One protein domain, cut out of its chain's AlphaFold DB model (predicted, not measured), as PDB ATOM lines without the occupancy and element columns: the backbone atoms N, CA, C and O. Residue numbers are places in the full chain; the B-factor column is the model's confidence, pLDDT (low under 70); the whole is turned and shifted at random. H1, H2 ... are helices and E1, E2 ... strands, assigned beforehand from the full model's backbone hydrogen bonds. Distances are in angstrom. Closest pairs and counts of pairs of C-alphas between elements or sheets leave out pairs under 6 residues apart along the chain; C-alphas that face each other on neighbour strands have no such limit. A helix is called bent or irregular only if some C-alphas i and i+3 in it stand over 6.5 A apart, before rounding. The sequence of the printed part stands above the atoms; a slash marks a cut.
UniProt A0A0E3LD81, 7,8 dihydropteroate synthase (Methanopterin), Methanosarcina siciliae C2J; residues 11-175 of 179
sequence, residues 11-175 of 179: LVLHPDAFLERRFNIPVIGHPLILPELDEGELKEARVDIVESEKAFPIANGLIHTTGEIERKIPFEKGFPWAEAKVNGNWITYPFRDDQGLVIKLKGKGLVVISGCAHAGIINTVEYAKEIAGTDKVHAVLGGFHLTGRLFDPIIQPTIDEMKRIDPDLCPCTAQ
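Overview. This is residues 11 to 175 of the 179 residues of the protein "7,8 dihydropteroate synthase (Methanopterin)" of Methanosarcina siciliae C2J (UniProt A0A0E3LD81). A twisted sheet of five strands, E4 E5 E8 E9 E10, with H3 set slantwise over one face and H4 touching H3 at residues 158 to 162, makes one lobe; the other lobe is a group of small parts, the sheet E2 E6 E7, the strand pair E1 and E3, and the short helices H1 and H2. Residues 66 to 81, with no named element, run between the lobes from E5 to E6, and the loop of residues 24 to 38 lies at the outside of the second lobe. The printed part has 165 residues, with four named helices and ten named strands in the order E1 H1 E2 H2 E3 E4 E5 E6 E7 E8 E9 H3 E10 H4. The five-stranded sheet is mixed and the three-stranded one antiparallel; the class is mixed, helices and strands, with under half of the residues, 79, in named elements. The whole is compact, with a radius of gyration of the C-alphas of 16.6 A, and spans 48 by 42 by 24 A.

Arrangement. E1, residues 11 to 13, is the parallel neighbour of E3, residues 48 to 51, with N 11 and O 48 2.8 A apart. H1, residues 15 to 18, and H2, residues 39 to 44, are close but not clearly touching; their closest C-alphas, of Phe 18 and Glu 39, are 7.3 A apart. In the second sheet E2, residues 21 to 23, is antiparallel to E6, residues 82 to 86, with N 22 and O 83 2.9 A apart. E6 forms a hairpin with E7, residues 89 to 92, where N 86 and O 89 are 2.8 A apart. In the large sheet E4, residues 56 to 58, and E5, residues 63 to 65, are a hairpin with N 58 and O 63 2.8 A apart. E5 is antiparallel to E8, residues 100 to 105, with N 102 and O 64 2.8 A apart. E8 and E9, residues 109 to 114, are a hairpin with N 101 and O 113 2.8 A apart. E9 is parallel to E10, residues 137 to 142, with N 114 and O 141 2.8 A apart. From edge strand E4 to edge strand E10 the strands' lines turn by 91 degrees. H3, residues 121 to 132, is on this sheet at a height of 8.5 A, making two layers, a helix on one face of a sheet; it lies over E8 and E9, slantwise at 50 degrees to E8 on the local plane. The closest C-alphas of H3 and E8 are those of Val 102 and Ala 128, 6.0 A apart. E9, H3 and E10 form a strand-helix-strand unit, two parallel neighbour strands with a helix between, whose crossover is right-handed. H4, residues 152 to 165, only grazes the sheet with residues 162 to 165. It touches H3 the same way at a shallow tilt of 31 degrees, the closest C-alphas being those of Ile 122 and Thr 158, 6.8 A apart. H2 and H3 have every O i to N i+4 pair within hydrogen-bond range, H4 has 8 of 10, and H1 is too short for such a pair.

Along the chain. E1 begins at C-alpha 11, (0.784, 1.434, -4.625). E6 is 12.8 A long, E8 16.0 A, E9 16.5 A, H3 16.3 A and E10 14.5 A. H4, 20.7 A long, ends at C-alpha 165, (-6.717, -27.172, -9.771). H1 and H4 are only just irregular: C-alphas 15 and 18 are 6.6 A apart, C-alphas 153 and 156 6.9 A.

Size, cuts and confidence. The two C-alphas farthest apart, those of Gly 29 and Gly 107, are 52.6 A from each other. The printed part has no cut. The links E2 to H2 and E5 to E6 are long. The mean pLDDT of the printed part is 92.0, and residues 173 to 175 are under 70.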
ATOM      1  N   LEU A  11       1.955   1.837  -3.863       91.94
ATOM      2  CA  LEU A  11       0.784   1.434  -4.625       91.94
ATOM      3  C   LEU A  11       1.251   0.874  -5.965       91.94
ATOM      4  O   LEU A  11       1.622   1.618  -6.870       91.94
ATOM      5  N   VAL A  12       1.219  -0.452  -6.083       94.81
ATOM      6  CA  VAL A  12       1.572  -1.142  -7.325       94.81
ATOM      7  C   VAL A  12       0.331  -1.290  -8.202       94.81
ATOM      8  O   VAL A  12      -0.647  -1.926  -7.800       94.81
ATOM      9  N   LEU A  13       0.365  -0.726  -9.406       95.12
ATOM     10  CA  LEU A  13      -0.756  -0.745 -10.347       95.12
ATOM     11  C   LEU A  13      -0.295  -0.935 -11.791       95.12
ATOM     12  O   LEU A  13       0.857  -0.683 -12.128       95.12
ATOM     13  N   HIS A  14      -1.195  -1.383 -12.660       95.88
ATOM     14  CA  HIS A  14      -0.945  -1.360 -14.098       95.88
ATOM     15  C   HIS A  14      -1.089   0.081 -14.618       95.88
ATOM     16  O   HIS A  14      -2.056   0.737 -14.228       95.88
ATOM     17  N   PRO A  15      -0.244   0.550 -15.560       94.31
ATOM     18  CA  PRO A  15      -0.381   1.875 -16.183       94.31
ATOM     19  C   PRO A  15      -1.791   2.222 -16.693       94.31
ATOM     20  O   PRO A  15      -2.222   3.372 -16.665       94.31
ATOM     21  N   ASP A  16      -2.561   1.215 -17.121       95.00
ATOM     22  CA  ASP A  16      -3.889   1.405 -17.683       95.00
ATOM     23  C   ASP A  16      -4.933   1.742 -16.600       95.00
ATOM     24  O   ASP A  16      -6.062   2.097 -16.945       95.00
ATOM     25  N   ALA A  17      -4.597   1.649 -15.305       93.88
ATOM     26  CA  ALA A  17      -5.483   1.993 -14.185       93.88
ATOM     27  C   ALA A  17      -5.980   3.449 -14.240       93.88
ATOM     28  O   ALA A  17      -7.068   3.735 -13.746       93.88
ATOM     29  N   PHE A  18      -5.220   4.337 -14.886       94.62
ATOM     30  CA  PHE A  18      -5.552   5.753 -15.071       94.62
ATOM     31  C   PHE A  18      -6.393   6.040 -16.324       94.62
ATOM     32  O   PHE A  18      -6.726   7.189 -16.596       94.62
ATOM     33  N   LEU A  19      -6.717   5.025 -17.133       94.94
ATOM     34  CA  LEU A  19      -7.530   5.238 -18.328       94.94
ATOM     35  C   LEU A  19      -8.974   5.587 -17.959       94.94
ATOM     36  O   LEU A  19      -9.616   4.874 -17.187       94.94
ATOM     37  N   GLU A  20      -9.514   6.603 -18.632       95.38
ATOM     38  CA  GLU A  20     -10.950   6.885 -18.682       95.38
ATOM     39  C   GLU A  20     -11.692   5.669 -19.273       95.38
ATOM     40  O   GLU A  20     -11.353   5.160 -20.352       95.38
ATOM     41  N   ARG A  21     -12.708   5.183 -18.552       95.38
ATOM     42  CA  ARG A  21     -13.416   3.931 -18.857       95.38
ATOM     43  C   ARG A  21     -14.919   4.104 -18.864       95.38
ATOM     44  O   ARG A  21     -15.487   4.922 -18.144       95.38
ATOM     45  N   ARG A  22     -15.583   3.249 -19.638       95.06
ATOM     46  CA  ARG A  22     -17.041   3.176 -19.654       95.06
ATOM     47  C   ARG A  22     -17.556   1.779 -19.951       95.06
ATOM     48  O   ARG A  22     -16.873   0.957 -20.560       95.06
ATOM     49  N   PHE A  23     -18.813   1.554 -19.598       94.44
ATOM     50  CA  PHE A  23     -19.603   0.453 -20.124       94.44
ATOM     51  C   PHE A  23     -20.527   0.931 -21.235       94.44
ATOM     52  O   PHE A  23     -21.354   1.818 -21.030       94.44
ATOM     53  N   ASN A  24     -20.417   0.306 -22.403       94.06
ATOM     54  CA  ASN A  24     -21.247   0.586 -23.570       94.06
ATOM     55  C   ASN A  24     -22.208  -0.586 -23.830       94.06
ATOM     56  O   ASN A  24     -22.053  -1.356 -24.778       94.06
ATOM     57  N   ILE A  25     -23.166  -0.776 -22.917       90.94
ATOM     58  CA  ILE A  25     -24.082  -1.925 -22.938       90.94
ATOM     59  C   ILE A  25     -25.293  -1.597 -23.832       90.94
ATOM     60  O   ILE A  25     -26.053  -0.685 -23.492       90.94
ATOM     61  N   PRO A  26     -25.559  -2.362 -24.913       89.19
ATOM     62  CA  PRO A  26     -26.600  -2.032 -25.892       89.19
ATOM     63  C   PRO A  26     -27.999  -1.808 -25.302       89.19
ATOM     64  O   PRO A  26     -28.731  -0.942 -25.766       89.19
ATOM     65  N   VAL A  27     -28.369  -2.560 -24.258       89.62
ATOM     66  CA  VAL A  27     -29.701  -2.471 -23.633       89.62
ATOM     67  C   VAL A  27     -29.905  -1.200 -22.798       89.62
ATOM     68  O   VAL A  27     -31.042  -0.794 -22.580       89.62
ATOM     69  N   ILE A  28     -28.825  -0.562 -22.335       89.50
ATOM     70  CA  ILE A  28     -28.888   0.661 -21.515       89.50
ATOM     71  C   ILE A  28     -29.101   1.900 -22.402       89.50
ATOM     72  O   ILE A  28     -29.637   2.914 -21.954       89.50
ATOM     73  N   GLY A  29     -28.724   1.818 -23.683       88.06
ATOM     74  CA  GLY A  29     -28.955   2.869 -24.680       88.06
ATOM     75  C   GLY A  29     -28.078   4.118 -24.524       88.06
ATOM     76  O   GLY A  29     -28.171   5.022 -25.348       88.06
ATOM     77  N   HIS A  30     -27.221   4.176 -23.503       91.25
ATOM     78  CA  HIS A  30     -26.201   5.208 -23.318       91.25
ATOM     79  C   HIS A  30     -24.990   4.641 -22.557       91.25
ATOM     80  O   HIS A  30     -25.156   3.691 -21.786       91.25
ATOM     81  N   PRO A  31     -23.777   5.195 -22.752       93.88
ATOM     82  CA  PRO A  31     -22.602   4.734 -22.024       93.88
ATOM     83  C   PRO A  31     -22.637   5.123 -20.542       93.88
ATOM     84  O   PRO A  31     -23.019   6.242 -20.197       93.88
ATOM     85  N   LEU A  32     -22.176   4.218 -19.679       93.88
ATOM     86  CA  LEU A  32     -21.978   4.455 -18.250       93.88
ATOM     87  C   LEU A  32     -20.497   4.709 -17.976       93.88
ATOM     88  O   LEU A  32     -19.690   3.801 -18.161       93.88
ATOM     89  N   ILE A  33     -20.139   5.915 -17.545       94.38
ATOM     90  CA  ILE A  33     -18.754   6.257 -17.193       94.38
ATOM     91  C   ILE A  33     -18.385   5.603 -15.859       94.38
ATOM     92  O   ILE A  33     -19.180   5.622 -14.915       94.38
ATOM     93  N   LEU A  34     -17.202   4.993 -15.799       91.81
ATOM     94  CA  LEU A  34     -16.655   4.411 -14.576       91.81
ATOM     95  C   LEU A  34     -15.819   5.448 -13.818       91.81
ATOM     96  O   LEU A  34     -15.248   6.329 -14.455       91.81
ATOM     97  N   PRO A  35     -15.722   5.346 -12.480       90.62
ATOM     98  CA  PRO A  35     -14.799   6.167 -11.710       90.62
ATOM     99  C   PRO A  35     -13.364   6.001 -12.211       90.62
ATOM    100  O   PRO A  35     -12.932   4.885 -12.510       90.62
ATOM    101  N   GLU A  36     -12.645   7.112 -12.268       89.81
ATOM    102  CA  GLU A  36     -11.238   7.160 -12.644       89.81
ATOM    103  C   GLU A  36     -10.371   7.253 -11.392       89.81
ATOM    104  O   GLU A  36     -10.787   7.797 -10.366       89.81
ATOM    105  N   LEU A  37      -9.167   6.697 -11.479       90.81
ATOM    106  CA  LEU A  37      -8.128   6.928 -10.491       90.81
ATOM    107  C   LEU A  37      -7.404   8.223 -10.864       90.81
ATOM    108  O   LEU A  37      -6.908   8.336 -11.982       90.81
ATOM    109  N   ASP A  38      -7.336   9.183  -9.947       90.81
ATOM    110  CA  ASP A  38      -6.653  10.453 -10.185       90.81
ATOM    111  C   ASP A  38      -5.205  10.383  -9.671       90.81
ATOM    112  O   ASP A  38      -4.938  10.210  -8.479       90.81
ATOM    113  N   GLU A  39      -4.240  10.500 -10.585       89.31
ATOM    114  CA  GLU A  39      -2.814  10.472 -10.245       89.31
ATOM    115  C   GLU A  39      -2.396  11.680  -9.378       89.31
ATOM    116  O   GLU A  39      -1.487  11.579  -8.553       89.31
ATOM    117  N   GLY A  40      -3.057  12.827  -9.545       89.31
ATOM    118  CA  GLY A  40      -2.874  14.022  -8.726       89.31
ATOM    119  C   GLY A  40      -3.313  13.798  -7.281       89.31
ATOM    120  O   GLY A  40      -2.536  14.095  -6.374       89.31
ATOM    121  N   GLU A  41      -4.484  13.194  -7.057       90.56
ATOM    122  CA  GLU A  41      -4.962  12.838  -5.708       90.56
ATOM    123  C   GLU A  41      -3.996  11.876  -4.997       90.56
ATOM    124  O   GLU A  41      -3.693  12.042  -3.812       90.56
ATOM    125  N   LEU A  42      -3.446  10.895  -5.722       90.12
ATOM    126  CA  LEU A  42      -2.446   9.969  -5.180       90.12
ATOM    127  C   LEU A  42      -1.129  10.670  -4.812       90.12
ATOM    128  O   LEU A  42      -0.549  10.384  -3.759       90.12
ATOM    129  N   LYS A  43      -0.668  11.612  -5.645       86.75
ATOM    130  CA  LYS A  43       0.528  12.427  -5.373       86.75
ATOM    131  C   LYS A  43       0.329  13.335  -4.162       86.75
ATOM    132  O   LYS A  43       1.221  13.434  -3.321       86.75
ATOM    133  N   GLU A  44      -0.837  13.968  -4.034       89.31
ATOM    134  CA  GLU A  44      -1.192  14.782  -2.863       89.31
ATOM    135  C   GLU A  44      -1.234  13.948  -1.576       89.31
ATOM    136  O   GLU A  44      -0.782  14.403  -0.522       89.31
ATOM    137  N   ALA A  45      -1.690  12.697  -1.677       89.19
ATOM    138  CA  ALA A  45      -1.702  11.730  -0.584       89.19
ATOM    139  C   ALA A  45      -0.319  11.135  -0.239       89.19
ATOM    140  O   ALA A  45      -0.229  10.351   0.706       89.19
ATOM    141  N   ARG A  46       0.758  11.520  -0.950       87.62
ATOM    142  CA  ARG A  46       2.132  10.998  -0.774       87.62
ATOM    143  C   ARG A  46       2.217   9.475  -0.920       87.62
ATOM    144  O   ARG A  46       2.868   8.787  -0.132       87.62
ATOM    145  N   VAL A  47       1.507   8.945  -1.911       90.00
ATOM    146  CA  VAL A  47       1.585   7.533  -2.292       90.00
ATOM    147  C   VAL A  47       2.764   7.337  -3.245       90.00
ATOM    148  O   VAL A  47       2.884   8.054  -4.237       90.00
ATOM    149  N   ASP A  48       3.603   6.340  -2.969       89.50
ATOM    150  CA  ASP A  48       4.663   5.909  -3.886       89.50
ATOM    151  C   ASP A  48       4.044   5.027  -4.982       89.50
ATOM    152  O   ASP A  48       3.707   3.863  -4.751       89.50
ATOM    153  N   ILE A  49       3.788   5.608  -6.155       92.88
ATOM    154  CA  ILE A  49       3.145   4.907  -7.273       92.88
ATOM    155  C   ILE A  49       4.193   4.083  -8.017       92.88
ATOM    156  O   ILE A  49       5.171   4.611  -8.545       92.88
ATOM    157  N   VAL A  50       3.939   2.781  -8.124       94.62
ATOM    158  CA  VAL A  50       4.769   1.846  -8.881       94.62
ATOM    159  C   VAL A  50       3.939   1.251 -10.010       94.62
ATOM    160  O   VAL A  50       3.091   0.383  -9.800       94.62
ATOM    161  N   GLU A  51       4.203   1.698 -11.230       95.75
ATOM    162  CA  GLU A  51       3.534   1.182 -12.419       95.75
ATOM    163  C   GLU A  51       4.228  -0.080 -12.948       95.75
ATOM    164  O   GLU A  51       5.434  -0.083 -13.205       95.75
ATOM    165  N   SER A  52       3.477  -1.169 -13.127       96.19
ATOM    166  CA  SER A  52       3.991  -2.412 -13.703       96.19
ATOM    167  C   SER A  52       2.920  -3.175 -14.478       96.19
ATOM    168  O   SER A  52       1.879  -3.542 -13.941       96.19
ATOM    169  N   GLU A  53       3.219  -3.488 -15.738       96.75
ATOM    170  CA  GLU A  53       2.437  -4.419 -16.568       96.75
ATOM    171  C   GLU A  53       2.743  -5.889 -16.241       96.75
ATOM    172  O   GLU A  53       2.013  -6.788 -16.637       96.75
ATOM    173  N   LYS A  54       3.844  -6.159 -15.531       96.25
ATOM    174  CA  LYS A  54       4.324  -7.512 -15.218       96.25
ATOM    175  C   LYS A  54       4.237  -7.800 -13.729       96.25
ATOM    176  O   LYS A  54       4.058  -6.891 -12.915       96.25
ATOM    177  N   ALA A  55       4.470  -9.063 -13.382       96.19
ATOM    178  CA  ALA A  55       4.542  -9.477 -11.997       96.19
ATOM    179  C   ALA A  55       5.595  -8.665 -11.235       96.19
ATOM    180  O   ALA A  55       6.756  -8.597 -11.650       96.19
ATOM    181  N   PHE A  56       5.188  -8.059 -10.121       96.00
ATOM    182  CA  PHE A  56       6.045  -7.178  -9.339       96.00
ATOM    183  C   PHE A  56       6.155  -7.673  -7.889       96.00
ATOM    184  O   PHE A  56       5.129  -7.900  -7.239       96.00
ATOM    185  N   PRO A  57       7.374  -7.859  -7.354       94.81
ATOM    186  CA  PRO A  57       7.566  -8.317  -5.986       94.81
ATOM    187  C   PRO A  57       7.313  -7.192  -4.977       94.81
ATOM    188  O   PRO A  57       7.901  -6.117  -5.053       94.81
ATOM    189  N   ILE A  58       6.523  -7.482  -3.948       91.56
ATOM    190  CA  ILE A  58       6.335  -6.632  -2.768       91.56
ATOM    191  C   ILE A  58       6.697  -7.409  -1.496       91.56
ATOM    192  O   ILE A  58       6.916  -8.625  -1.521       91.56
ATOM    193  N   ALA A  59       6.806  -6.706  -0.364       90.00
ATOM    194  CA  ALA A  59       7.152  -7.301   0.930       90.00
ATOM    195  C   ALA A  59       8.416  -8.191   0.868       90.00
ATOM    196  O   ALA A  59       8.398  -9.352   1.275       90.00
ATOM    197  N   ASN A  60       9.514  -7.652   0.321       88.25
ATOM    198  CA  ASN A  60      10.784  -8.365   0.112       88.25
ATOM    199  C   ASN A  60      10.649  -9.647  -0.740       88.25
ATOM    200  O   ASN A  60      11.350 -10.630  -0.500       88.25
ATOM    201  N   GLY A  61       9.732  -9.652  -1.714       90.00
ATOM    202  CA  GLY A  61       9.508 -10.775  -2.631       90.00
ATOM    203  C   GLY A  61       8.651 -11.905  -2.057       90.00
ATOM    204  O   GLY A  61       8.545 -12.963  -2.672       90.00
ATOM    205  N   LEU A  62       8.032 -11.710  -0.888       90.75
ATOM    206  CA  LEU A  62       7.112 -12.693  -0.306       90.75
ATOM    207  C   LEU A  62       5.756 -12.727  -1.019       90.75
ATOM    208  O   LEU A  62       5.083 -13.760  -1.017       90.75
ATOM    209  N   ILE A  63       5.361 -11.604  -1.613       94.81
ATOM    210  CA  ILE A  63       4.103 -11.433  -2.336       94.81
ATOM    211  C   ILE A  63       4.452 -10.863  -3.705       94.81
ATOM    212  O   ILE A  63       5.330 -10.011  -3.809       94.81
ATOM    213  N   HIS A  64       3.773 -11.323  -4.746       96.00
ATOM    214  CA  HIS A  64       3.865 -10.732  -6.075       96.00
ATOM    215  C   HIS A  64       2.492 -10.218  -6.480       96.00
ATOM    216  O   HIS A  64       1.500 -10.918  -6.273       96.00
ATOM    217  N   THR A  65       2.424  -9.027  -7.062       96.75
ATOM    218  CA  THR A  65       1.295  -8.706  -7.940       96.75
ATOM    219  C   THR A  65       1.453  -9.486  -9.242       96.75
ATOM    220  O   THR A  65       2.567  -9.879  -9.594       96.75
ATOM    221  N   THR A  66       0.362  -9.738  -9.960       97.00
ATOM    222  CA  THR A  66       0.447 -10.380 -11.281       97.00
ATOM    223  C   THR A  66       0.877  -9.408 -12.377       97.00
ATOM    224  O   THR A  66       1.557  -9.827 -13.305       97.00
ATOM    225  N   GLY A  67       0.515  -8.125 -12.281       95.19
ATOM    226  CA  GLY A  67       0.443  -7.268 -13.469       95.19
ATOM    227  C   GLY A  67      -0.699  -7.722 -14.387       95.19
ATOM    228  O   GLY A  67      -1.672  -8.305 -13.895       95.19
ATOM    229  N   GLU A  68      -0.566  -7.497 -15.696       96.12
ATOM    230  CA  GLU A  68      -1.529  -7.963 -16.699       96.12
ATOM    231  C   GLU A  68      -1.584  -9.494 -16.722       96.12
ATOM    232  O   GLU A  68      -0.589 -10.184 -16.955       96.12
ATOM    233  N   ILE A  69      -2.780 -10.033 -16.486       95.69
ATOM    234  CA  ILE A  69      -3.028 -11.474 -16.506       95.69
ATOM    235  C   ILE A  69      -3.216 -11.940 -17.952       95.69
ATOM    236  O   ILE A  69      -4.119 -11.490 -18.665       95.69
ATOM    237  N   GLU A  70      -2.396 -12.903 -18.372       92.12
ATOM    238  CA  GLU A  70      -2.511 -13.502 -19.699       92.12
ATOM    239  C   GLU A  70      -3.812 -14.316 -19.834       92.12
ATOM    240  O   GLU A  70      -4.116 -15.187 -19.018       92.12
ATOM    241  N   ARG A  71      -4.590 -14.060 -20.895       91.38
ATOM    242  CA  ARG A  71      -5.872 -14.743 -21.140       91.38
ATOM    243  C   ARG A  71      -5.699 -15.951 -22.064       91.38
ATOM    244  O   ARG A  71      -5.820 -15.823 -23.282       91.38
ATOM    245  N   LYS A  72      -5.438 -17.126 -21.485       92.69
ATOM    246  CA  LYS A  72      -5.289 -18.410 -22.207       92.69
ATOM    247  C   LYS A  72      -6.568 -19.245 -22.220       92.69
ATOM    248  O   LYS A  72      -6.770 -20.049 -23.128       92.69
ATOM    249  N   ILE A  73      -7.431 -19.065 -21.224       95.44
ATOM    250  CA  ILE A  73      -8.635 -19.866 -21.014       95.44
ATOM    251  C   ILE A  73      -9.750 -19.402 -21.965       95.44
ATOM    252  O   ILE A  73     -10.249 -18.283 -21.823       95.44
ATOM    253  N   PRO A  74     -10.200 -20.237 -22.926       93.19
ATOM    254  CA  PRO A  74     -11.088 -19.788 -24.002       93.19
ATOM    255  C   PRO A  74     -12.455 -19.269 -23.550       93.19
ATOM    256  O   PRO A  74     -13.086 -18.517 -24.292       93.19
ATOM    257  N   PHE A  75     -12.940 -19.691 -22.380       92.56
ATOM    258  CA  PHE A  75     -14.231 -19.256 -21.845       92.56
ATOM    259  C   PHE A  75     -14.131 -17.996 -20.968       92.56
ATOM    260  O   PHE A  75     -15.136 -17.318 -20.779       92.56
ATOM    261  N   GLU A  76     -12.940 -17.607 -20.509       92.44
ATOM    262  CA  GLU A  76     -12.719 -16.405 -19.694       92.44
ATOM    263  C   GLU A  76     -12.251 -15.231 -20.566       92.44
ATOM    264  O   GLU A  76     -11.067 -14.910 -20.663       92.44
ATOM    265  N   LYS A  77     -13.205 -14.595 -21.252       85.19
ATOM    266  CA  LYS A  77     -12.935 -13.524 -22.234       85.19
ATOM    267  C   LYS A  77     -13.051 -12.101 -21.673       85.19
ATOM    268  O   LYS A  77     -12.815 -11.142 -22.405       85.19
ATOM    269  N   GLY A  78     -13.431 -11.964 -20.404       84.81
ATOM    270  CA  GLY A  78     -13.749 -10.683 -19.773       84.81
ATOM    271  C   GLY A  78     -15.106 -10.113 -20.193       84.81
ATOM    272  O   GLY A  78     -15.996 -10.839 -20.645       84.81
ATOM    273  N   PHE A  79     -15.280  -8.801 -20.013       85.75
ATOM    274  CA  PHE A  79     -16.549  -8.118 -20.265       85.75
ATOM    275  C   PHE A  79     -16.565  -7.451 -21.655       85.75
ATOM    276  O   PHE A  79     -15.821  -6.496 -21.880       85.75
ATOM    277  N   PRO A  80     -17.419  -7.894 -22.599       85.12
ATOM    278  CA  PRO A  80     -17.363  -7.462 -24.001       85.12
ATOM    279  C   PRO A  80     -17.766  -5.998 -24.228       85.12
ATOM    280  O   PRO A  80     -17.473  -5.441 -25.282       85.12
ATOM    281  N   TRP A  81     -18.444  -5.380 -23.259       91.31
ATOM    282  CA  TRP A  81     -18.910  -3.991 -23.332       91.31
ATOM    283  C   TRP A  81     -18.073  -3.027 -22.489       91.31
ATOM    284  O   TRP A  81     -18.475  -1.878 -22.309       91.31
ATOM    285  N   ALA A  82     -16.939  -3.486 -21.955       92.94
ATOM    286  CA  ALA A  82     -15.955  -2.609 -21.341       92.94
ATOM    287  C   ALA A  82     -15.153  -1.894 -22.432       92.94
ATOM    288  O   ALA A  82     -14.616  -2.524 -23.346       92.94
ATOM    289  N   GLU A  83     -15.087  -0.572 -22.336       95.62
ATOM    290  CA  GLU A  83     -14.300   0.276 -23.220       95.62
ATOM    291  C   GLU A  83     -13.393   1.192 -22.396       95.62
ATOM    292  O   GLU A  83     -13.766   1.648 -21.312       95.62
ATOM    293  N   ALA A  84     -12.217   1.490 -22.940       96.19
ATOM    294  CA  ALA A  84     -11.305   2.492 -22.405       96.19
ATOM    295  C   ALA A  84     -10.915   3.468 -23.509       96.19
ATOM    296  O   ALA A  84     -10.893   3.120 -24.697       96.19
ATOM    297  N   LYS A  85     -10.620   4.699 -23.115       96.06
ATOM    298  CA  LYS A  85     -10.211   5.750 -24.033       96.06
ATOM    299  C   LYS A  85      -8.698   5.734 -24.193       96.06
ATOM    300  O   LYS A  85      -7.963   6.118 -23.294       96.06
ATOM    301  N   VAL A  86      -8.230   5.316 -25.363       94.56
ATOM    302  CA  VAL A  86      -6.806   5.234 -25.703       94.56
ATOM    303  C   VAL A  86      -6.543   6.135 -26.902       94.56
ATOM    304  O   VAL A  86      -7.215   6.033 -27.928       94.56
ATOM    305  N   ASN A  87      -5.581   7.055 -26.778       93.50
ATOM    306  CA  ASN A  87      -5.260   8.047 -27.816       93.50
ATOM    307  C   ASN A  87      -6.501   8.826 -28.306       93.50
ATOM    308  O   ASN A  87      -6.684   9.040 -29.504       93.50
ATOM    309  N   GLY A  88      -7.397   9.185 -27.378       94.38
ATOM    310  CA  GLY A  88      -8.642   9.908 -27.659       94.38
ATOM    311  C   GLY A  88      -9.784   9.066 -28.243       94.38
ATOM    312  O   GLY A  88     -10.884   9.589 -28.401       94.38
ATOM    313  N   ASN A  89      -9.564   7.777 -28.521       96.25
ATOM    314  CA  ASN A  89     -10.559   6.884 -29.110       96.25
ATOM    315  C   ASN A  89     -11.038   5.841 -28.102       96.25
ATOM    316  O   ASN A  89     -10.241   5.256 -27.372       96.25
ATOM    317  N   TRP A  90     -12.340   5.569 -28.104       95.88
ATOM    318  CA  TRP A  90     -12.911   4.467 -27.335       95.88
ATOM    319  C   TRP A  90     -12.630   3.143 -28.038       95.88
ATOM    320  O   TRP A  90     -13.015   2.962 -29.194       95.88
ATOM    321  N   ILE A  91     -11.964   2.226 -27.339       94.88
ATOM    322  CA  ILE A  91     -11.682   0.872 -27.818       94.88
ATOM    323  C   ILE A  91     -12.217  -0.153 -26.824       94.88
ATOM    324  O   ILE A  91     -12.279   0.123 -25.626       94.88
ATOM    325  N   THR A  92     -12.558  -1.352 -27.301       92.88
ATOM    326  CA  THR A  92     -12.873  -2.478 -26.415       92.88
ATOM    327  C   THR A  92     -11.680  -2.758 -25.508       92.88
ATOM    328  O   THR A  92     -10.561  -2.974 -25.977       92.88
ATOM    329  N   TYR A  93     -11.930  -2.748 -24.204       91.12
ATOM    330  CA  TYR A  93     -10.914  -2.842 -23.172       91.12
ATOM    331  C   TYR A  93     -11.306  -3.916 -22.158       91.12
ATOM    332  O   TYR A  93     -12.132  -3.667 -21.283       91.12
ATOM    333  N   PRO A  94     -10.729  -5.122 -22.243       85.81
ATOM    334  CA  PRO A  94     -11.153  -6.248 -21.418       85.81
ATOM    335  C   PRO A  94     -10.613  -6.212 -19.973       85.81
ATOM    336  O   PRO A  94     -10.508  -7.272 -19.368       85.81
ATOM    337  N   PHE A  95     -10.279  -5.041 -19.411       89.81
ATOM    338  CA  PHE A  95      -9.601  -4.888 -18.109       89.81
ATOM    339  C   PHE A  95      -8.200  -5.513 -18.084       89.81
ATOM    340  O   PHE A  95      -7.983  -6.548 -17.460       89.81
ATOM    341  N   ARG A  96      -7.243  -4.936 -18.827       91.69
ATOM    342  CA  ARG A  96      -5.830  -5.383 -18.790       91.69
ATOM    343  C   ARG A  96      -5.155  -5.089 -17.449       91.69
ATOM    344  O   ARG A  96      -4.236  -5.789 -17.056       91.69
ATOM    345  N   ASP A  97      -5.665  -4.098 -16.732       92.69
ATOM    346  CA  ASP A  97      -5.228  -3.716 -15.396       92.69
ATOM    347  C   ASP A  97      -5.732  -4.630 -14.271       92.69
ATOM    348  O   ASP A  97      -5.348  -4.434 -13.117       92.69
ATOM    349  N   ASP A  98      -6.603  -5.599 -14.576       94.00
ATOM    350  CA  ASP A  98      -7.025  -6.588 -13.591       94.00
ATOM    351  C   ASP A  98      -5.815  -7.415 -13.158       94.00
ATOM    352  O   ASP A  98      -5.170  -8.085 -13.966       94.00
ATOM    353  N   GLN A  99      -5.512  -7.348 -11.867       94.88
ATOM    354  CA  GLN A  99      -4.362  -8.001 -11.267       94.88
ATOM    355  C   GLN A  99      -4.757  -8.706  -9.970       94.88
ATOM    356  O   GLN A  99      -5.682  -8.303  -9.259       94.88
ATOM    357  N   GLY A 100      -4.027  -9.769  -9.654       95.69
ATOM    358  CA  GLY A 100      -4.139 -10.507  -8.404       95.69
ATOM    359  C   GLY A 100      -2.869 -10.420  -7.566       95.69
ATOM    360  O   GLY A 100      -1.849  -9.870  -7.984       95.69
ATOM    361  N   LEU A 101      -2.928 -11.018  -6.377       97.00
ATOM    362  CA  LEU A 101      -1.763 -11.277  -5.537       97.00
ATOM    363  C   LEU A 101      -1.428 -12.766  -5.537       97.00
ATOM    364  O   LEU A 101      -2.311 -13.620  -5.453       97.00
ATOM    365  N   VAL A 102      -0.133 -13.065  -5.565       97.62
ATOM    366  CA  VAL A 102       0.423 -14.417  -5.556       97.62
ATOM    367  C   VAL A 102       1.376 -14.560  -4.379       97.62
ATOM    368  O   VAL A 102       2.344 -13.808  -4.242       97.62
ATOM    369  N   ILE A 103       1.116 -15.549  -3.526       97.56
ATOM    370  CA  ILE A 103       1.909 -15.830  -2.326       97.56
ATOM    371  C   ILE A 103       2.328 -17.298  -2.346       97.56
ATOM    372  O   ILE A 103       1.489 -18.197  -2.287       97.56
ATOM    373  N   LYS A 104       3.636 -17.562  -2.382       96.56
ATOM    374  CA  LYS A 104       4.178 -18.927  -2.346       96.56
ATOM    375  C   LYS A 104       4.463 -19.355  -0.910       96.56
ATOM    376  O   LYS A 104       5.444 -18.937  -0.300       96.56
ATOM    377  N   LEU A 105       3.629 -20.242  -0.374       95.44
ATOM    378  CA  LEU A 105       3.795 -20.795   0.965       95.44
ATOM    379  C   LEU A 105       4.763 -21.980   0.951       95.44
ATOM    380  O   LEU A 105       4.557 -22.982   0.255       95.44
ATOM    381  N   LYS A 106       5.804 -21.903   1.785       93.62
ATOM    382  CA  LYS A 106       6.813 -22.962   1.919       93.62
ATOM    383  C   LYS A 106       6.153 -24.307   2.252       93.62
ATOM    384  O   LYS A 106       5.523 -24.457   3.295       93.62
ATOM    385  N   GLY A 107       6.312 -25.282   1.355       94.50
ATOM    386  CA  GLY A 107       5.784 -26.645   1.500       94.50
ATOM    387  C   GLY A 107       4.272 -26.801   1.285       94.50
ATOM    388  O   GLY A 107       3.783 -27.930   1.295       94.50
ATOM    389  N   LYS A 108       3.523 -25.712   1.063       95.56
ATOM    390  CA  LYS A 108       2.058 -25.756   0.921       95.56
ATOM    391  C   LYS A 108       1.558 -25.440  -0.485       95.56
ATOM    392  O   LYS A 108       0.549 -26.009  -0.867       95.56
ATOM    393  N   GLY A 109       2.281 -24.640  -1.266       96.50
ATOM    394  CA  GLY A 109       1.840 -24.217  -2.601       96.50
ATOM    395  C   GLY A 109       1.427 -22.747  -2.623       96.50
ATOM    396  O   GLY A 109       1.917 -21.962  -1.811       96.50
ATOM    397  N   LEU A 110       0.560 -22.374  -3.560       97.69
ATOM    398  CA  LEU A 110       0.186 -20.983  -3.827       97.69
ATOM    399  C   LEU A 110      -1.089 -20.557  -3.117       97.69
ATOM    400  O   LEU A 110      -2.077 -21.282  -3.109       97.69
ATOM    401  N   VAL A 111      -1.083 -19.344  -2.582       97.94
ATOM    402  CA  VAL A 111      -2.304 -18.597  -2.301       97.94
ATOM    403  C   VAL A 111      -2.448 -17.552  -3.396       97.94
ATOM    404  O   VAL A 111      -1.557 -16.720  -3.573       97.94
ATOM    405  N   VAL A 112      -3.554 -17.626  -4.130       97.88
ATOM    406  CA  VAL A 112      -3.926 -16.679  -5.184       97.88
ATOM    407  C   VAL A 112      -5.084 -15.839  -4.667       97.88
ATOM    408  O   VAL A 112      -6.077 -16.387  -4.189       97.88
ATOM    409  N   ILE A 113      -4.952 -14.516  -4.732       96.69
ATOM    410  CA  ILE A 113      -5.980 -13.577  -4.281       96.69
ATOM    411  C   ILE A 113      -6.398 -12.715  -5.466       96.69
ATOM    412  O   ILE A 113      -5.572 -11.985  -6.011       96.69
ATOM    413  N   SER A 114      -7.668 -12.779  -5.848       94.25
ATOM    414  CA  SER A 114      -8.264 -11.912  -6.859       94.25
ATOM    415  C   SER A 114      -9.079 -10.788  -6.215       94.25
ATOM    416  O   SER A 114      -9.641 -10.936  -5.128       94.25
ATOM    417  N   GLY A 115      -9.176  -9.656  -6.915       87.75
ATOM    418  CA  GLY A 115     -10.196  -8.645  -6.643       87.75
ATOM    419  C   GLY A 115     -11.561  -9.130  -7.134       87.75
ATOM    420  O   GLY A 115     -12.251  -9.878  -6.445       87.75
ATOM    421  N   CYS A 116     -11.940  -8.721  -8.350       85.88
ATOM    422  CA  CYS A 116     -13.131  -9.241  -9.026       85.88
ATOM    423  C   CYS A 116     -12.827 -10.354 -10.037       85.88
ATOM    424  O   CYS A 116     -13.734 -11.136 -10.284       85.88
ATOM    425  N   ALA A 117     -11.598 -10.458 -10.565       91.38
ATOM    426  CA  ALA A 117     -11.196 -11.397 -11.622       91.38
ATOM    427  C   ALA A 117     -11.901 -11.154 -12.974       91.38
ATOM    428  O   ALA A 117     -12.464 -12.069 -13.575       91.38
ATOM    429  N   HIS A 118     -11.855  -9.920 -13.482       91.62
ATOM    430  CA  HIS A 118     -12.317  -9.590 -14.837       91.62
ATOM    431  C   HIS A 118     -11.519 -10.303 -15.939       91.62
ATOM    432  O   HIS A 118     -12.073 -10.610 -16.995       91.62
ATOM    433  N   ALA A 119     -10.239 -10.595 -15.706       92.88
ATOM    434  CA  ALA A 119      -9.421 -11.427 -16.578       92.88
ATOM    435  C   ALA A 119      -9.809 -12.915 -16.511       92.88
ATOM    436  O   ALA A 119      -9.409 -13.675 -17.389       92.88
ATOM    437  N   GLY A 120     -10.620 -13.315 -15.525       94.12
ATOM    438  CA  GLY A 120     -10.999 -14.697 -15.258       94.12
ATOM    439  C   GLY A 120     -10.167 -15.324 -14.145       94.12
ATOM    440  O   GLY A 120      -8.949 -15.141 -14.068       94.12
ATOM    441  N   ILE A 121     -10.826 -16.055 -13.247       95.75
ATOM    442  CA  ILE A 121     -10.154 -16.644 -12.088       95.75
ATOM    443  C   ILE A 121      -9.228 -17.793 -12.492       95.75
ATOM    444  O   ILE A 121      -8.160 -17.939 -11.901       95.75
ATOM    445  N   ILE A 122      -9.577 -18.573 -13.517       97.06
ATOM    446  CA  ILE A 122      -8.728 -19.672 -13.987       97.06
ATOM    447  C   ILE A 122      -7.483 -19.109 -14.684       97.06
ATOM    448  O   ILE A 122      -6.378 -19.519 -14.341       97.06
ATOM    449  N   ASN A 123      -7.622 -18.099 -15.549       97.12
ATOM    450  CA  ASN A 123      -6.501 -17.337 -16.114       97.12
ATOM    451  C   ASN A 123      -5.578 -16.803 -15.011       97.12
ATOM    452  O   ASN A 123      -4.362 -16.965 -15.087       97.12
ATOM    453  N   THR A 124      -6.154 -16.220 -13.954       97.19
ATOM    454  CA  THR A 124      -5.395 -15.690 -12.808       97.19
ATOM    455  C   THR A 124      -4.572 -16.784 -12.126       97.19
ATOM    456  O   THR A 124      -3.394 -16.581 -11.832       97.19
ATOM    457  N   VAL A 125      -5.174 -17.947 -11.862       97.56
ATOM    458  CA  VAL A 125      -4.497 -19.055 -11.178       97.56
ATOM    459  C   VAL A 125      -3.418 -19.682 -12.059       97.56
ATOM    460  O   VAL A 125      -2.319 -19.927 -11.566       97.56
ATOM    461  N   GLU A 126      -3.687 -19.909 -13.344       97.69
ATOM    462  CA  GLU A 126      -2.683 -20.440 -14.274       97.69
ATOM    463  C   GLU A 126      -1.491 -19.488 -14.406       97.69
ATOM    464  O   GLU A 126      -0.341 -19.905 -14.268       97.69
ATOM    465  N   TYR A 127      -1.742 -18.184 -14.531       97.06
ATOM    466  CA  TYR A 127      -0.667 -17.199 -14.569       97.06
ATOM    467  C   TYR A 127       0.111 -17.126 -13.242       97.06
ATOM    468  O   TYR A 127       1.338 -17.019 -13.228       97.06
ATOM    469  N   ALA A 128      -0.567 -17.281 -12.101       97.19
ATOM    470  CA  ALA A 128       0.087 -17.356 -10.795       97.19
ATOM    471  C   ALA A 128       1.020 -18.575 -10.659       97.19
ATOM    472  O   ALA A 128       2.088 -18.460 -10.042       97.19
ATOM    473  N   LYS A 129       0.659 -19.726 -11.247       97.19
ATOM    474  CA  LYS A 129       1.530 -20.913 -11.314       97.19
ATOM    475  C   LYS A 129       2.803 -20.627 -12.103       97.19
ATOM    476  O   LYS A 129       3.884 -21.008 -11.649       97.19
ATOM    477  N   GLU A 130       2.688 -19.917 -13.226       95.88
ATOM    478  CA  GLU A 130       3.829 -19.501 -14.052       95.88
ATOM    479  C   GLU A 130       4.770 -18.565 -13.284       95.88
ATOM    480  O   GLU A 130       5.968 -18.837 -13.202       95.88
ATOM    481  N   ILE A 131       4.228 -17.524 -12.640       94.81
ATOM    482  CA  ILE A 131       5.005 -16.571 -11.828       94.81
ATOM    483  C   ILE A 131       5.781 -17.295 -10.722       94.81
ATOM    484  O   ILE A 131       6.958 -17.023 -10.482       94.81
ATOM    485  N   ALA A 132       5.124 -18.217 -10.017       94.12
ATOM    486  CA  ALA A 132       5.699 -18.857  -8.841       94.12
ATOM    487  C   ALA A 132       6.471 -20.157  -9.140       94.12
ATOM    488  O   ALA A 132       7.096 -20.719  -8.224       94.12
ATOM    489  N   GLY A 133       6.421 -20.648 -10.381       94.69
ATOM    490  CA  GLY A 133       7.062 -21.883 -10.831       94.69
ATOM    491  C   GLY A 133       6.592 -23.120 -10.063       94.69
ATOM    492  O   GLY A 133       7.419 -23.913  -9.605       94.69
ATOM    493  N   THR A 134       5.288 -23.249  -9.805       95.25
ATOM    494  CA  THR A 134       4.713 -24.427  -9.136       95.25
ATOM    495  C   THR A 134       3.238 -24.602  -9.472       95.25
ATOM    496  O   THR A 134       2.484 -23.637  -9.450       95.25
ATOM    497  N   ASP A 135       2.822 -25.848  -9.691       96.38
ATOM    498  CA  ASP A 135       1.424 -26.180  -9.995       96.38
ATOM    499  C   ASP A 135       0.550 -26.368  -8.751       96.38
ATOM    500  O   ASP A 135      -0.674 -26.427  -8.854       96.38
ATOM    501  N   LYS A 136       1.158 -26.475  -7.562       97.31
ATOM    502  CA  LYS A 136       0.419 -26.735  -6.324       97.31
ATOM    503  C   LYS A 136      -0.256 -25.458  -5.835       97.31
ATOM    504  O   LYS A 136       0.425 -24.539  -5.377       97.31
ATOM    505  N   VAL A 137      -1.583 -25.444  -5.834       98.00
ATOM    506  CA  VAL A 137      -2.390 -24.347  -5.292       98.00
ATOM    507  C   VAL A 137      -2.924 -24.750  -3.921       98.00
ATOM    508  O   VAL A 137      -3.545 -25.789  -3.763       98.00
ATOM    509  N   HIS A 138      -2.637 -23.941  -2.908       97.94
ATOM    510  CA  HIS A 138      -3.155 -24.113  -1.554       97.94
ATOM    511  C   HIS A 138      -4.514 -23.429  -1.391       97.94
ATOM    512  O   HIS A 138      -5.424 -23.996  -0.798       97.94
ATOM    513  N   ALA A 139      -4.654 -22.199  -1.894       97.12
ATOM    514  CA  ALA A 139      -5.899 -21.457  -1.768       97.12
ATOM    515  C   ALA A 139      -6.144 -20.497  -2.934       97.12
ATOM    516  O   ALA A 139      -5.205 -19.891  -3.453       97.12
ATOM    517  N   VAL A 140      -7.418 -20.313  -3.275       97.12
ATOM    518  CA  VAL A 140      -7.899 -19.274  -4.193       97.12
ATOM    519  C   VAL A 140      -8.943 -18.433  -3.461       97.12
ATOM    520  O   VAL A 140      -9.935 -18.965  -2.969       97.12
ATOM    521  N   LEU A 141      -8.697 -17.131  -3.338       94.44
ATOM    522  CA  LEU A 141      -9.480 -16.197  -2.526       94.44
ATOM    523  C   LEU A 141      -9.956 -15.024  -3.383       94.44
ATOM    524  O   LEU A 141      -9.166 -14.496  -4.157       94.44
ATOM    525  N   GLY A 142     -11.195 -14.561  -3.192       89.62
ATOM    526  CA  GLY A 142     -11.671 -13.298  -3.779       89.62
ATOM    527  C   GLY A 142     -12.957 -13.400  -4.599       89.62
ATOM    528  O   GLY A 142     -13.761 -14.317  -4.429       89.62
ATOM    529  N   GLY A 143     -13.188 -12.414  -5.464       87.62
ATOM    530  CA  GLY A 143     -14.293 -12.405  -6.423       87.62
ATOM    531  C   GLY A 143     -13.910 -13.106  -7.725       87.62
ATOM    532  O   GLY A 143     -12.765 -13.006  -8.165       87.62
ATOM    533  N   PHE A 144     -14.864 -13.827  -8.328       88.06
ATOM    534  CA  PHE A 144     -14.666 -14.574  -9.586       88.06
ATOM    535  C   PHE A 144     -15.417 -13.957 -10.781       88.06
ATOM    536  O   PHE A 144     -15.408 -14.517 -11.870       88.06
ATOM    537  N   HIS A 145     -16.117 -12.837 -10.570       79.06
ATOM    538  CA  HIS A 145     -16.928 -12.139 -11.575       79.06
ATOM    539  C   HIS A 145     -17.980 -13.004 -12.302       79.06
ATOM    540  O   HIS A 145     -18.339 -12.738 -13.443       79.06
ATOM    541  N   LEU A 146     -18.522 -14.036 -11.650       77.88
ATOM    542  CA  LEU A 146     -19.449 -14.987 -12.286       77.88
ATOM    543  C   LEU A 146     -20.931 -14.591 -12.180       77.88
ATOM    544  O   LEU A 146     -21.814 -15.425 -12.354       77.88
ATOM    545  N   THR A 147     -21.244 -13.338 -11.846       76.31
ATOM    546  CA  THR A 147     -22.623 -12.914 -11.568       76.31
ATOM    547  C   THR A 147     -23.353 -12.396 -12.803       76.31
ATOM    548  O   THR A 147     -22.911 -11.436 -13.427       76.31
ATOM    549  N   GLY A 148     -24.542 -12.940 -13.075       76.50
ATOM    550  CA  GLY A 148     -25.463 -12.447 -14.102       76.50
ATOM    551  C   GLY A 148     -25.481 -13.311 -15.364       76.50
ATOM    552  O   GLY A 148     -24.514 -13.992 -15.678       76.50
ATOM    553  N   ARG A 149     -26.585 -13.226 -16.125       78.62
ATOM    554  CA  ARG A 149     -26.890 -14.119 -17.266       78.62
ATOM    555  C   ARG A 149     -25.803 -14.212 -18.336       78.62
ATOM    556  O   ARG A 149     -25.745 -15.197 -19.062       78.62
ATOM    557  N   LEU A 150     -24.978 -13.174 -18.468       80.56
ATOM    558  CA  LEU A 150     -23.859 -13.164 -19.406       80.56
ATOM    559  C   LEU A 150     -22.821 -14.246 -19.068       80.56
ATOM    560  O   LEU A 150     -22.207 -14.802 -19.975       80.56
ATOM    561  N   PHE A 151     -22.645 -14.541 -17.781       83.88
ATOM    562  CA  PHE A 151     -21.620 -15.445 -17.275       83.88
ATOM    563  C   PHE A 151     -22.156 -16.842 -16.935       83.88
ATOM    564  O   PHE A 151     -21.353 -17.748 -16.735       83.88
ATOM    565  N   ASP A 152     -23.475 -17.070 -16.961       86.75
ATOM    566  CA  ASP A 152     -24.078 -18.399 -16.743       86.75
ATOM    567  C   ASP A 152     -23.384 -19.530 -17.540       86.75
ATOM    568  O   ASP A 152     -23.112 -20.582 -16.953       86.75
ATOM    569  N   PRO A 153     -23.013 -19.351 -18.830       90.12
ATOM    570  CA  PRO A 153     -22.355 -20.409 -19.599       90.12
ATOM    571  C   PRO A 153     -20.950 -20.778 -19.107       90.12
ATOM    572  O   PRO A 153     -20.469 -21.863 -19.428       90.12
ATOM    573  N   ILE A 154     -20.280 -19.887 -18.371       90.75
ATOM    574  CA  ILE A 154     -18.893 -20.083 -17.928       90.75
ATOM    575  C   ILE A 154     -18.800 -20.609 -16.493       90.75
ATOM    576  O   ILE A 154     -17.754 -21.124 -16.116       90.75
ATOM    577  N   ILE A 155     -19.896 -20.578 -15.723       91.25
ATOM    578  CA  ILE A 155     -19.925 -21.060 -14.332       91.25
ATOM    579  C   ILE A 155     -19.481 -22.524 -14.244       91.25
ATOM    580  O   ILE A 155     -18.582 -22.847 -13.472       91.25
ATOM    581  N   GLN A 156     -20.094 -23.412 -15.035       92.62
ATOM    582  CA  GLN A 156     -19.778 -24.841 -14.974       92.62
ATOM    583  C   GLN A 156     -18.333 -25.140 -15.425       92.62
ATOM    584  O   GLN A 156     -17.628 -25.804 -14.665       92.62
ATOM    585  N   PRO A 157     -17.837 -24.604 -16.562       95.50
ATOM    586  CA  PRO A 157     -16.422 -24.704 -16.921       95.50
ATOM    587  C   PRO A 157     -15.464 -24.202 -15.833       95.50
ATOM    588  O   PRO A 157     -14.478 -24.872 -15.537       95.50
ATOM    589  N   THR A 158     -15.759 -23.065 -15.190       94.81
ATOM    590  CA  THR A 158     -14.934 -22.545 -14.089       94.81
ATOM    591  C   THR A 158     -14.935 -23.490 -12.886       94.81
ATOM    592  O   THR A 158     -13.883 -23.717 -12.296       94.81
ATOM    593  N   ILE A 159     -16.083 -24.076 -12.523       94.00
ATOM    594  CA  ILE A 159     -16.165 -25.077 -11.446       94.00
ATOM    595  C   ILE A 159     -15.330 -26.313 -11.787       94.00
ATOM    596  O   ILE A 159     -14.614 -26.822 -10.923       94.00
ATOM    597  N   ASP A 160     -15.425 -26.805 -13.019       95.44
ATOM    598  CA  ASP A 160     -14.718 -28.009 -13.450       95.44
ATOM    599  C   ASP A 160     -13.201 -27.787 -13.449       95.44
ATOM    600  O   ASP A 160     -12.469 -28.611 -12.902       95.44
ATOM    601  N   GLU A 161     -12.720 -26.646 -13.949       96.75
ATOM    602  CA  GLU A 161     -11.296 -26.301 -13.886       96.75
ATOM    603  C   GLU A 161     -10.823 -26.035 -12.449       96.75
ATOM    604  O   GLU A 161      -9.762 -26.518 -12.057       96.75
ATOM    605  N   MET A 162     -11.627 -25.382 -11.603       95.75
ATOM    606  CA  MET A 162     -11.279 -25.194 -10.189       95.75
ATOM    607  C   MET A 162     -11.145 -26.531  -9.444       95.75
ATOM    608  O   MET A 162     -10.241 -26.694  -8.626       95.75
ATOM    609  N   LYS A 163     -11.988 -27.524  -9.762       95.25
ATOM    610  CA  LYS A 163     -11.852 -28.895  -9.238       95.25
ATOM    611  C   LYS A 163     -10.590 -29.595  -9.736       95.25
ATOM    612  O   LYS A 163     -10.048 -30.421  -9.016       95.25
ATOM    613  N   ARG A 164     -10.129 -29.299 -10.956       96.62
ATOM    614  CA  ARG A 164      -8.865 -29.840 -11.486       96.62
ATOM    615  C   ARG A 164      -7.644 -29.192 -10.849       96.62
ATOM    616  O   ARG A 164      -6.635 -29.868 -10.675       96.62
ATOM    617  N   ILE A 165      -7.735 -27.902 -10.532       96.88
ATOM    618  CA  ILE A 165      -6.717 -27.172  -9.771       96.88
ATOM    619  C   ILE A 165      -6.606 -27.734  -8.346       96.88
ATOM    620  O   ILE A 165      -5.505 -27.754  -7.802       96.88
ATOM    621  N   ASP A 166      -7.726 -28.202  -7.785       96.31
ATOM    622  CA  ASP A 166      -7.823 -28.883  -6.486       96.31
ATOM    623  C   ASP A 166      -7.165 -28.099  -5.327       96.31
ATOM    624  O   ASP A 166      -6.255 -28.604  -4.665       96.31
ATOM    625  N   PRO A 167      -7.559 -26.828  -5.083       96.38
ATOM    626  CA  PRO A 167      -7.024 -26.075  -3.960       96.38
ATOM    627  C   PRO A 167      -7.595 -26.588  -2.632       96.38
ATOM    628  O   PRO A 167      -8.784 -26.894  -2.531       96.38
ATOM    629  N   ASP A 168      -6.788 -26.557  -1.569       95.56
ATOM    630  CA  ASP A 168      -7.251 -26.916  -0.219       95.56
ATOM    631  C   ASP A 168      -8.384 -25.984   0.271       95.56
ATOM    632  O   ASP A 168      -9.226 -26.380   1.078       95.56
ATOM    633  N   LEU A 169      -8.397 -24.724  -0.190       92.31
ATOM    634  CA  LEU A 169      -9.386 -23.705   0.173       92.31
ATOM    635  C   LEU A 169      -9.822 -22.871  -1.044       92.31
ATOM    636  O   LEU A 169      -8.988 -22.322  -1.761       92.31
ATOM    637  N   CYS A 170     -11.133 -22.681  -1.216       90.25
ATOM    638  CA  CYS A 170     -11.692 -21.787  -2.241       90.25
ATOM    639  C   CYS A 170     -12.828 -20.874  -1.709       90.25
ATOM    640  O   CYS A 170     -13.994 -21.060  -2.063       90.25
ATOM    641  N   PRO A 171     -12.546 -19.916  -0.802       79.31
ATOM    642  CA  PRO A 171     -13.520 -18.916  -0.361       79.31
ATOM    643  C   PRO A 171     -13.721 -17.830  -1.426       79.31
ATOM    644  O   PRO A 171     -12.826 -17.023  -1.680       79.31
ATOM    645  N   CYS A 172     -14.920 -17.765  -2.003       73.50
ATOM    646  CA  CYS A 172     -15.274 -16.769  -3.012       73.50
ATOM    647  C   CYS A 172     -16.441 -15.872  -2.570       73.50
ATOM    648  O   CYS A 172     -17.445 -16.359  -2.050       73.50
ATOM    649  N   THR A 173     -16.325 -14.559  -2.795       63.44
ATOM    650  CA  THR A 173     -17.314 -13.549  -2.355       63.44
ATOM    651  C   THR A 173     -18.356 -13.192  -3.420       63.44
ATOM    652  O   THR A 173     -19.390 -12.618  -3.088       63.44
ATOM    653  N   ALA A 174     -18.132 -13.567  -4.683       53.41
ATOM    654  CA  ALA A 174     -19.046 -13.325  -5.801       53.41
ATOM    655  C   ALA A 174     -19.478 -14.655  -6.448       53.41
ATOM    656  O   ALA A 174     -18.963 -15.035  -7.497       53.41
ATOM    657  N   GLN A 175     -20.404 -15.381  -5.812       48.00
ATOM    658  CA  GLN A 175     -21.047 -16.557  -6.414       48.00
ATOM    659  C   GLN A 175     -22.384 -16.177  -7.061       48.00
ATOM    660  O   GLN A 175     -23.280 -15.654  -6.397       48.00
TER     661      GLN A 175